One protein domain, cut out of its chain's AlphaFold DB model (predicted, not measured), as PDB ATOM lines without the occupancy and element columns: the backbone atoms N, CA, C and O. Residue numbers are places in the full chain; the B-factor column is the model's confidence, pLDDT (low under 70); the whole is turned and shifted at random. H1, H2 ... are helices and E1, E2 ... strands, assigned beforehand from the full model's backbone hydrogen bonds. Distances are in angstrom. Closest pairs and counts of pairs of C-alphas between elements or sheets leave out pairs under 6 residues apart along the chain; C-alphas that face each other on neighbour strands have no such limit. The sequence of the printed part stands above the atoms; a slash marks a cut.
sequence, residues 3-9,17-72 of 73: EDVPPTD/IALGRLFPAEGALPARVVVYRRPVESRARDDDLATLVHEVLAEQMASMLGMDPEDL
ATOM      1  N   GLU A   3     129.986 115.146  91.496       96.19
ATOM      2  CA  GLU A   3     129.620 113.830  90.964       96.19
ATOM      3  C   GLU A   3     128.576 113.181  91.880       96.19
ATOM      4  O   GLU A   3     128.434 113.579  93.034       96.19
ATOM      5  N   ASP A   4     127.815 112.201  91.394       95.56
ATOM      6  CA  ASP A   4     126.757 111.593  92.213       95.56
ATOM      7  C   ASP A   4     127.319 110.646  93.283       95.56
ATOM      8  O   ASP A   4     126.882 110.688  94.434       95.56
ATOM      9  N   VAL A   5     128.283 109.798  92.912       93.50
ATOM     10  CA  VAL A   5     128.941 108.806  93.777       93.50
ATOM     11  C   VAL A   5     130.394 108.606  93.335       93.50
ATOM     12  O   VAL A   5     130.690 108.846  92.163       93.50
ATOM     13  N   PRO A   6     131.290 108.140  94.224       89.00
ATOM     14  CA  PRO A   6     132.631 107.728  93.828       89.00
ATOM     15  C   PRO A   6     132.595 106.639  92.740       89.00
ATOM     16  O   PRO A   6     131.751 105.743  92.810       89.00
ATOM     17  N   PRO A   7     133.510 106.667  91.751       85.88
ATOM     18  CA  PRO A   7     133.554 105.671  90.675       85.88
ATOM     19  C   PRO A   7     134.033 104.288  91.140       85.88
ATOM     20  O   PRO A   7     133.864 103.301  90.427       85.88
ATOM     21  N   THR A   8     134.646 104.216  92.318       82.69
ATOM     22  CA  THR A   8     135.162 102.995  92.937       82.69
ATOM     23  C   THR A   8     134.804 102.975  94.412       82.69
ATOM     24  O   THR A   8     134.726 104.030  95.045       82.69
ATOM     25  N   ASP A   9     134.646 101.771  94.958       77.38
ATOM     26  CA  ASP A   9     134.511 101.574  96.398       77.38
ATOM     27  C   ASP A   9     135.711 102.171  97.151       77.38
ATOM     28  O   ASP A   9     136.817 102.242  96.593       77.38
ATOM     29  N   ILE A  17     132.639 105.525 102.962       87.81
ATOM     30  CA  ILE A  17     132.413 106.163 101.657       87.81
ATOM     31  C   ILE A  17     132.851 107.630 101.719       87.81
ATOM     32  O   ILE A  17     132.319 108.390 102.538       87.81
ATOM     33  N   ALA A  18     133.762 108.015 100.820       90.88
ATOM     34  CA  ALA A  18     134.258 109.380 100.683       90.88
ATOM     35  C   ALA A  18     133.130 110.373 100.358       90.88
ATOM     36  O   ALA A  18     132.280 110.112  99.502       90.88
ATOM     37  N   LEU A  19     133.155 111.532 101.018       94.06
ATOM     38  CA  LEU A  19     132.248 112.657 100.751       94.06
ATOM     39  C   LEU A  19     132.790 113.612  99.687       94.06
ATOM     40  O   LEU A  19     132.031 114.196  98.917       94.06
ATOM     41  N   GLY A  20     134.111 113.718  99.602       94.00
ATOM     42  CA  GLY A  20     134.802 114.446  98.557       94.00
ATOM     43  C   GLY A  20     136.201 113.894  98.339       94.00
ATOM     44  O   GLY A  20     136.678 113.049  99.099       94.00
ATOM     45  N   ARG A  21     136.842 114.334  97.259       92.94
ATOM     46  CA  ARG A  21     138.214 113.956  96.922       92.94
ATOM     47  C   ARG A  21     138.953 115.123  96.289       92.94
ATOM     48  O   ARG A  21     138.470 115.717  95.320       92.94
ATOM     49  N   LEU A  22     140.138 115.411  96.816       93.75
ATOM     50  CA  LEU A  22     141.119 116.269  96.173       93.75
ATOM     51  C   LEU A  22     141.830 115.515  95.046       93.75
ATOM     52  O   LEU A  22     142.362 114.423  95.238       93.75
ATOM     53  N   PHE A  23     141.883 116.144  93.879       92.69
ATOM     54  CA  PHE A  23     142.752 115.761  92.780       92.69
ATOM     55  C   PHE A  23     143.818 116.851  92.633       92.69
ATOM     56  O   PHE A  23     143.452 118.009  92.389       92.69
ATOM     57  N   PRO A  24     145.111 116.525  92.812       91.81
ATOM     58  CA  PRO A  24     146.184 117.489  92.617       91.81
ATOM     59  C   PRO A  24     146.250 117.935  91.151       91.81
ATOM     60  O   PRO A  24     145.649 117.330  90.263       91.81
ATOM     61  N   ALA A  25     146.973 119.024  90.896       94.56
ATOM     62  CA  ALA A  25     147.204 119.469  89.529       94.56
ATOM     63  C   ALA A  25     148.044 118.432  88.766       94.56
ATOM     64  O   ALA A  25     149.083 117.986  89.255       94.56
ATOM     65  N   GLU A  26     147.618 118.091  87.552       95.31
ATOM     66  CA  GLU A  26     148.284 117.115  86.687       95.31
ATOM     67  C   GLU A  26     148.447 117.693  85.274       95.31
ATOM     68  O   GLU A  26     147.495 117.808  84.499       95.31
ATOM     69  N   GLY A  27     149.675 118.088  84.924       94.88
ATOM     70  CA  GLY A  27     149.980 118.698  83.627       94.88
ATOM     71  C   GLY A  27     149.208 120.002  83.407       94.88
ATOM     72  O   GLY A  27     149.426 120.984  84.109       94.88
ATOM     73  N   ALA A  28     148.315 120.018  82.414       95.62
ATOM     74  CA  ALA A  28     147.457 121.169  82.114       95.62
ATOM     75  C   ALA A  28     146.163 121.210  82.954       95.62
ATOM     76  O   ALA A  28     145.383 122.155  82.828       95.62
ATOM     77  N   LEU A  29     145.900 120.187  83.774       93.69
ATOM     78  CA  LEU A  29     144.703 120.114  84.603       93.69
ATOM     79  C   LEU A  29     144.947 120.826  85.940       93.69
ATOM     80  O   LEU A  29     145.881 120.454  86.656       93.69
ATOM     81  N   PRO A  30     144.122 121.824  86.308       93.75
ATOM     82  CA  PRO A  30     144.231 122.460  87.612       93.75
ATOM     83  C   PRO A  30     143.825 121.484  88.721       93.75
ATOM     84  O   PRO A  30     143.001 120.590  88.508       93.75
ATOM     85  N   ALA A  31     144.361 121.711  89.922       93.62
ATOM     86  CA  ALA A  31     143.888 121.026  91.116       93.62
ATOM     87  C   ALA A  31     142.384 121.273  91.293       93.62
ATOM     88  O   ALA A  31     141.881 122.372  91.040       93.62
ATOM     89  N   ARG A  32     141.652 120.245  91.715       94.56
ATOM     90  CA  ARG A  32     140.203 120.333  91.900       94.56
ATOM     91  C   ARG A  32     139.740 119.446  93.035       94.56
ATOM     92  O   ARG A  32     140.249 118.347  93.224       94.56
ATOM     93  N   VAL A  33     138.689 119.889  93.710       94.94
ATOM     94  CA  VAL A  33     137.925 119.050  94.630       94.94
ATOM     95  C   VAL A  33     136.646 118.588  93.934       94.94
ATOM     96  O   VAL A  33     135.946 119.378  93.282       94.94
ATOM     97  N   VAL A  34     136.360 117.294  94.037       95.81
ATOM     98  CA  VAL A  34     135.088 116.688  93.631       95.81
ATOM     99  C   VAL A  34     134.291 116.381  94.889       95.81
ATOM    100  O   VAL A  34     134.812 115.721  95.783       95.81
ATOM    101  N   VAL A  35     133.048 116.854  94.955       96.75
ATOM    102  CA  VAL A  35     132.091 116.514  96.020       96.75
ATOM    103  C   VAL A  35     131.142 115.439  95.500       96.75
ATOM    104  O   VAL A  35     130.620 115.571  94.389       96.75
ATOM    105  N   TYR A  36     130.911 114.391  96.291       96.56
ATOM    106  CA  TYR A  36     130.004 113.299  95.951       96.56
ATOM    107  C   TYR A  36     128.620 113.553  96.549       96.56
ATOM    108  O   TYR A  36     128.418 113.445  97.758       96.56
ATOM    109  N   ARG A  37     127.652 113.884  95.692       96.06
ATOM    110  CA  ARG A  37     126.327 114.365  96.089       96.06
ATOM    111  C   ARG A  37     125.576 113.367  96.967       96.06
ATOM    112  O   ARG A  37     125.162 113.738  98.056       96.06
ATOM    113  N   ARG A  38     125.425 112.106  96.543       95.62
ATOM    114  CA  ARG A  38     124.616 111.132  97.299       95.62
ATOM    115  C   ARG A  38     125.208 110.804  98.675       95.62
ATOM    116  O   ARG A  38     124.438 110.771  99.631       95.62
ATOM    117  N   PRO A  39     126.530 110.579  98.828       95.06
ATOM    118  CA  PRO A  39     127.128 110.416 100.153       95.06
ATOM    119  C   PRO A  39     126.933 111.621 101.081       95.06
ATOM    120  O   PRO A  39     126.724 111.419 102.277       95.06
ATOM    121  N   VAL A  40     127.002 112.845 100.543       95.88
ATOM    122  CA  VAL A  40     126.808 114.087 101.307       95.88
ATOM    123  C   VAL A  40     125.343 114.251 101.709       95.88
ATOM    124  O   VAL A  40     125.055 114.363 102.894       95.88
ATOM    125  N   GLU A  41     124.407 114.161 100.763       95.69
ATOM    126  CA  GLU A  41     122.961 114.236 101.032       95.69
ATOM    127  C   GLU A  41     122.492 113.147 102.005       95.69
ATOM    128  O   GLU A  41     121.625 113.388 102.834       95.69
ATOM    129  N   SER A  42     123.082 111.949 101.938       94.69
ATOM    130  CA  SER A  42     122.758 110.853 102.857       94.69
ATOM    131  C   SER A  42     123.247 111.087 104.290       94.69
ATOM    132  O   SER A  42     122.775 110.392 105.193       94.69
ATOM    133  N   ARG A  43     124.236 111.964 104.503       93.88
ATOM    134  CA  ARG A  43     124.773 112.293 105.834       93.88
ATOM    135  C   ARG A  43     124.214 113.589 106.397       93.88
ATOM    136  O   ARG A  43     124.122 113.686 107.619       93.88
ATOM    137  N   ALA A  44     123.868 114.528 105.522       94.94
ATOM    138  CA  ALA A  44     123.206 115.766 105.881       94.94
ATOM    139  C   ALA A  44     121.935 115.480 106.699       94.94
ATOM    140  O   ALA A  44     121.200 114.522 106.433       94.94
ATOM    141  N   ARG A  45     121.698 116.295 107.720       93.44
ATOM    142  CA  ARG A  45     120.508 116.271 108.568       93.44
ATOM    143  C   ARG A  45     119.847 117.640 108.535       93.44
ATOM    144  O   ARG A  45     120.499 118.667 108.681       93.44
ATOM    145  N   ASP A  46     118.525 117.639 108.397       90.81
ATOM    146  CA  ASP A  46     117.735 118.867 108.314       90.81
ATOM    147  C   ASP A  46     118.264 119.792 107.192       90.81
ATOM    148  O   ASP A  46     118.376 119.353 106.045       90.81
ATOM    149  N   ASP A  47     118.607 121.043 107.508       89.00
ATOM    150  CA  ASP A  47     119.065 122.059 106.549       89.00
ATOM    151  C   ASP A  47     120.604 122.245 106.536       89.00
ATOM    152  O   ASP A  47     121.109 123.270 106.072       89.00
ATOM    153  N   ASP A  48     121.378 121.275 107.039       95.81
ATOM    154  CA  ASP A  48     122.838 121.394 107.212       95.81
ATOM    155  C   ASP A  48     123.671 121.112 105.947       95.81
ATOM    156  O   ASP A  48     124.900 121.189 105.987       95.81
ATOM    157  N   LEU A  49     123.035 120.824 104.806       95.75
ATOM    158  CA  LEU A  49     123.724 120.389 103.587       95.75
ATOM    159  C   LEU A  49     124.847 121.348 103.164       95.75
ATOM    160  O   LEU A  49     125.929 120.911 102.774       95.75
ATOM    161  N   ALA A  50     124.595 122.657 103.231       95.62
ATOM    162  CA  ALA A  50     125.588 123.668 102.875       95.62
ATOM    163  C   ALA A  50     126.778 123.672 103.847       95.62
ATOM    164  O   ALA A  50     127.921 123.790 103.405       95.62
ATOM    165  N   THR A  51     126.509 123.495 105.142       96.00
ATOM    166  CA  THR A  51     127.532 123.375 106.187       96.00
ATOM    167  C   THR A  51     128.377 122.129 105.962       96.00
ATOM    168  O   THR A  51     129.595 122.230 105.893       96.00
ATOM    169  N   LEU A  52     127.747 120.979 105.713       96.25
ATOM    170  CA  LEU A  52     128.462 119.732 105.453       96.25
ATOM    171  C   LEU A  52     129.331 119.820 104.187       96.25
ATOM    172  O   LEU A  52     130.454 119.327 104.160       96.25
ATOM    173  N   VAL A  53     128.846 120.474 103.126       96.50
ATOM    174  CA  VAL A  53     129.670 120.733 101.934       96.50
ATOM    175  C   VAL A  53     130.863 121.624 102.278       96.50
ATOM    176  O   VAL A  53     131.959 121.380 101.775       96.50
ATOM    177  N   HIS A  54     130.669 122.642 103.117       96.56
ATOM    178  CA  HIS A  54     131.745 123.526 103.549       96.56
ATOM    179  C   HIS A  54     132.813 122.773 104.353       96.56
ATOM    180  O   HIS A  54     133.989 122.874 104.014       96.56
ATOM    181  N   GLU A  55     132.405 121.939 105.310       96.12
ATOM    182  CA  GLU A  55     133.293 121.067 106.092       96.12
ATOM    183  C   GLU A  55     134.108 120.133 105.195       96.12
ATOM    184  O   GLU A  55     135.334 120.088 105.284       96.12
ATOM    185  N   VAL A  56     133.453 119.461 104.243       95.88
ATOM    186  CA  VAL A  56     134.139 118.588 103.278       95.88
ATOM    187  C   VAL A  56     135.176 119.372 102.472       95.88
ATOM    188  O   VAL A  56     136.284 118.887 102.258       95.88
ATOM    189  N   LEU A  57     134.846 120.578 102.003       96.62
ATOM    190  CA  LEU A  57     135.795 121.407 101.258       96.62
ATOM    191  C   LEU A  57     136.963 121.874 102.135       96.62
ATOM    192  O   LEU A  57     138.102 121.831 101.666       96.62
ATOM    193  N   ALA A  58     136.692 122.292 103.373       96.75
ATOM    194  CA  ALA A  58     137.707 122.694 104.336       96.75
ATOM    195  C   ALA A  58     138.695 121.550 104.583       96.75
ATOM    196  O   ALA A  58     139.888 121.742 104.372       96.75
ATOM    197  N   GLU A  59     138.219 120.334 104.872       95.31
ATOM    198  CA  GLU A  59     139.077 119.157 105.056       95.31
ATOM    199  C   GLU A  59     139.997 118.897 103.851       95.31
ATOM    200  O   GLU A  59     141.208 118.703 104.007       95.31
ATOM    201  N   GLN A  60     139.449 118.919 102.629       94.56
ATOM    202  CA  GLN A  60     140.244 118.661 101.422       94.56
ATOM    203  C   GLN A  60     141.289 119.759 101.171       94.56
ATOM    204  O   GLN A  60     142.410 119.464 100.749       94.56
ATOM    205  N   MET A  61     140.939 121.024 101.413       95.25
ATOM    206  CA  MET A  61     141.858 122.149 101.226       95.25
ATOM    207  C   MET A  61     142.928 122.201 102.317       95.25
ATOM    208  O   MET A  61     144.093 122.413 101.989       95.25
ATOM    209  N   ALA A  62     142.578 121.954 103.579       95.31
ATOM    210  CA  ALA A  62     143.542 121.932 104.676       95.31
ATOM    211  C   ALA A  62     144.580 120.830 104.461       95.31
ATOM    212  O   ALA A  62     145.779 121.083 104.570       95.31
ATOM    213  N   SER A  63     144.139 119.644 104.025       91.06
ATOM    214  CA  SER A  63     145.037 118.551 103.645       91.06
ATOM    215  C   SER A  63     146.015 118.960 102.535       91.06
ATOM    216  O   SER A  63     147.207 118.663 102.626       91.06
ATOM    217  N   MET A  64     145.546 119.692 101.517       91.31
ATOM    218  CA  MET A  64     146.405 120.217 100.447       91.31
ATOM    219  C   MET A  64     147.417 121.253 100.953       91.31
ATOM    220  O   MET A  64     148.545 121.303 100.467       91.31
ATOM    221  N   LEU A  65     146.994 122.106 101.885       93.19
ATOM    222  CA  LEU A  65     147.775 123.232 102.396       93.19
ATOM    223  C   LEU A  65     148.672 122.858 103.587       93.19
ATOM    224  O   LEU A  65     149.527 123.653 103.967       93.19
ATOM    225  N   GLY A  66     148.503 121.665 104.165       95.19
ATOM    226  CA  GLY A  66     149.166 121.267 105.408       95.19
ATOM    227  C   GLY A  66     148.674 122.059 106.625       95.19
ATOM    228  O   GLY A  66     149.459 122.322 107.532       95.19
ATOM    229  N   MET A  67     147.407 122.475 106.609       96.75
ATOM    230  CA  MET A  67     146.744 123.245 107.666       96.75
ATOM    231  C   MET A  67     145.749 122.374 108.436       96.75
ATOM    232  O   MET A  67     145.375 121.294 107.968       96.75
ATOM    233  N   ASP A  68     145.304 122.861 109.592       96.31
ATOM    234  CA  ASP A  68     144.160 122.277 110.279       96.31
ATOM    235  C   ASP A  68     142.857 122.700 109.561       96.31
ATOM    236  O   ASP A  68     142.733 123.869 109.183       96.31
ATOM    237  N   PRO A  69     141.893 121.792 109.304       93.25
ATOM    238  CA  PRO A  69     140.607 122.159 108.710       93.25
ATOM    239  C   PRO A  69     139.857 123.237 109.489       93.25
ATOM    240  O   PRO A  69     139.165 124.040 108.868       93.25
ATOM    241  N   GLU A  70     140.020 123.286 110.813       94.81
ATOM    242  CA  GLU A  70     139.384 124.283 111.677       94.81
ATOM    243  C   GLU A  70     139.831 125.718 111.351       94.81
ATOM    244  O   GLU A  70     139.072 126.658 111.570       94.81
ATOM    245  N   ASP A  71     141.013 125.900 110.749       95.38
ATOM    246  CA  ASP A  71     141.508 127.210 110.306       95.38
ATOM    247  C   ASP A  71     140.789 127.739 109.044       95.38
ATOM    248  O   ASP A  71     141.006 128.884 108.635       95.38
ATOM    249  N   LEU A  72     139.980 126.903 108.380       89.69
ATOM    250  CA  LEU A  72     139.277 127.212 107.127       89.69
ATOM    251  C   LEU A  72     137.747 127.302 107.279       89.69
ATOM    252  O   LEU A  72     137.083 127.604 106.281       89.69
TER     253      LEU A  72
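AT A GLANCE: This is residues 3 to 9 and 17 to 72 of the 73 residues of the protein "Metallopeptidase family protein" of Actinomycetales bacterium (UniProt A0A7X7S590). One long helix, H2, packs over one face of a short two-stranded hairpin, E1 and E2, with the small helix H1 at one end of the pair and the small helix H3 on H2's far side from the strands. The hairpin's loop sticks out with residues 25 to 30, and residues 3 to 9 lie on the side of the hairpin away from H2. The printed part has 63 residues, with two named strands followed by three named helices, in the order E1, E2, H1, H2, H3; the sheet is E1 - E2, antiparallel, and the class is mixed, helices and strands. The whole is only just compact, close to loose, with a radius of gyration of the C-alphas of 12.5 A and spans of 39 by 30 by 17 A.

IN THESE COORDINATES: Find C-alpha 20 at (134.802, 114.446, 98.557), where E1 begins; it covers residues 20 to 23. E2 follows at residues 32 to 36, 13.0 A long, and H1 at residues 37 to 41. H2, residues 49 to 65, runs 24.2 A from C-alpha 49 at (123.724, 120.389, 103.587). H3, residues 69 to 72, ends at C-alpha 72, (139.277, 127.212, 107.127).

HOW THE PARTS SIT: Look first at the hairpin E1 and E2, antiparallel at 156 degrees: N 21 and O 34 are 2.9 A apart, within hydrogen-bond range. The closest C-alphas of E1 and H2 are those of Leu 22 and Gln 60, 5.8 A apart. H1 touches H2, which meets it with residues 49 to 53 alone; the closest C-alphas, of Glu 41 and Leu 49, are 6.7 A apart. H3 touches H2, closest at the C-alphas of Glu 59 and Pro 69, 5.0 A. H1 and H3 are apart. In H1 and H2 every O i to N i+4 pair is within hydrogen-bond range; H3 is too short for such a pair.

THE WHOLE: The C-alphas of Gly 27 and Asp 46, the two farthest apart, are 40.6 A apart. Residues 10 to 16 are not printed; C-alphas 9 and 17 are 7.3 A apart across this cut. No link between named elements is long. The mean pLDDT of the printed part is 93.8, and no printed residue is under 70.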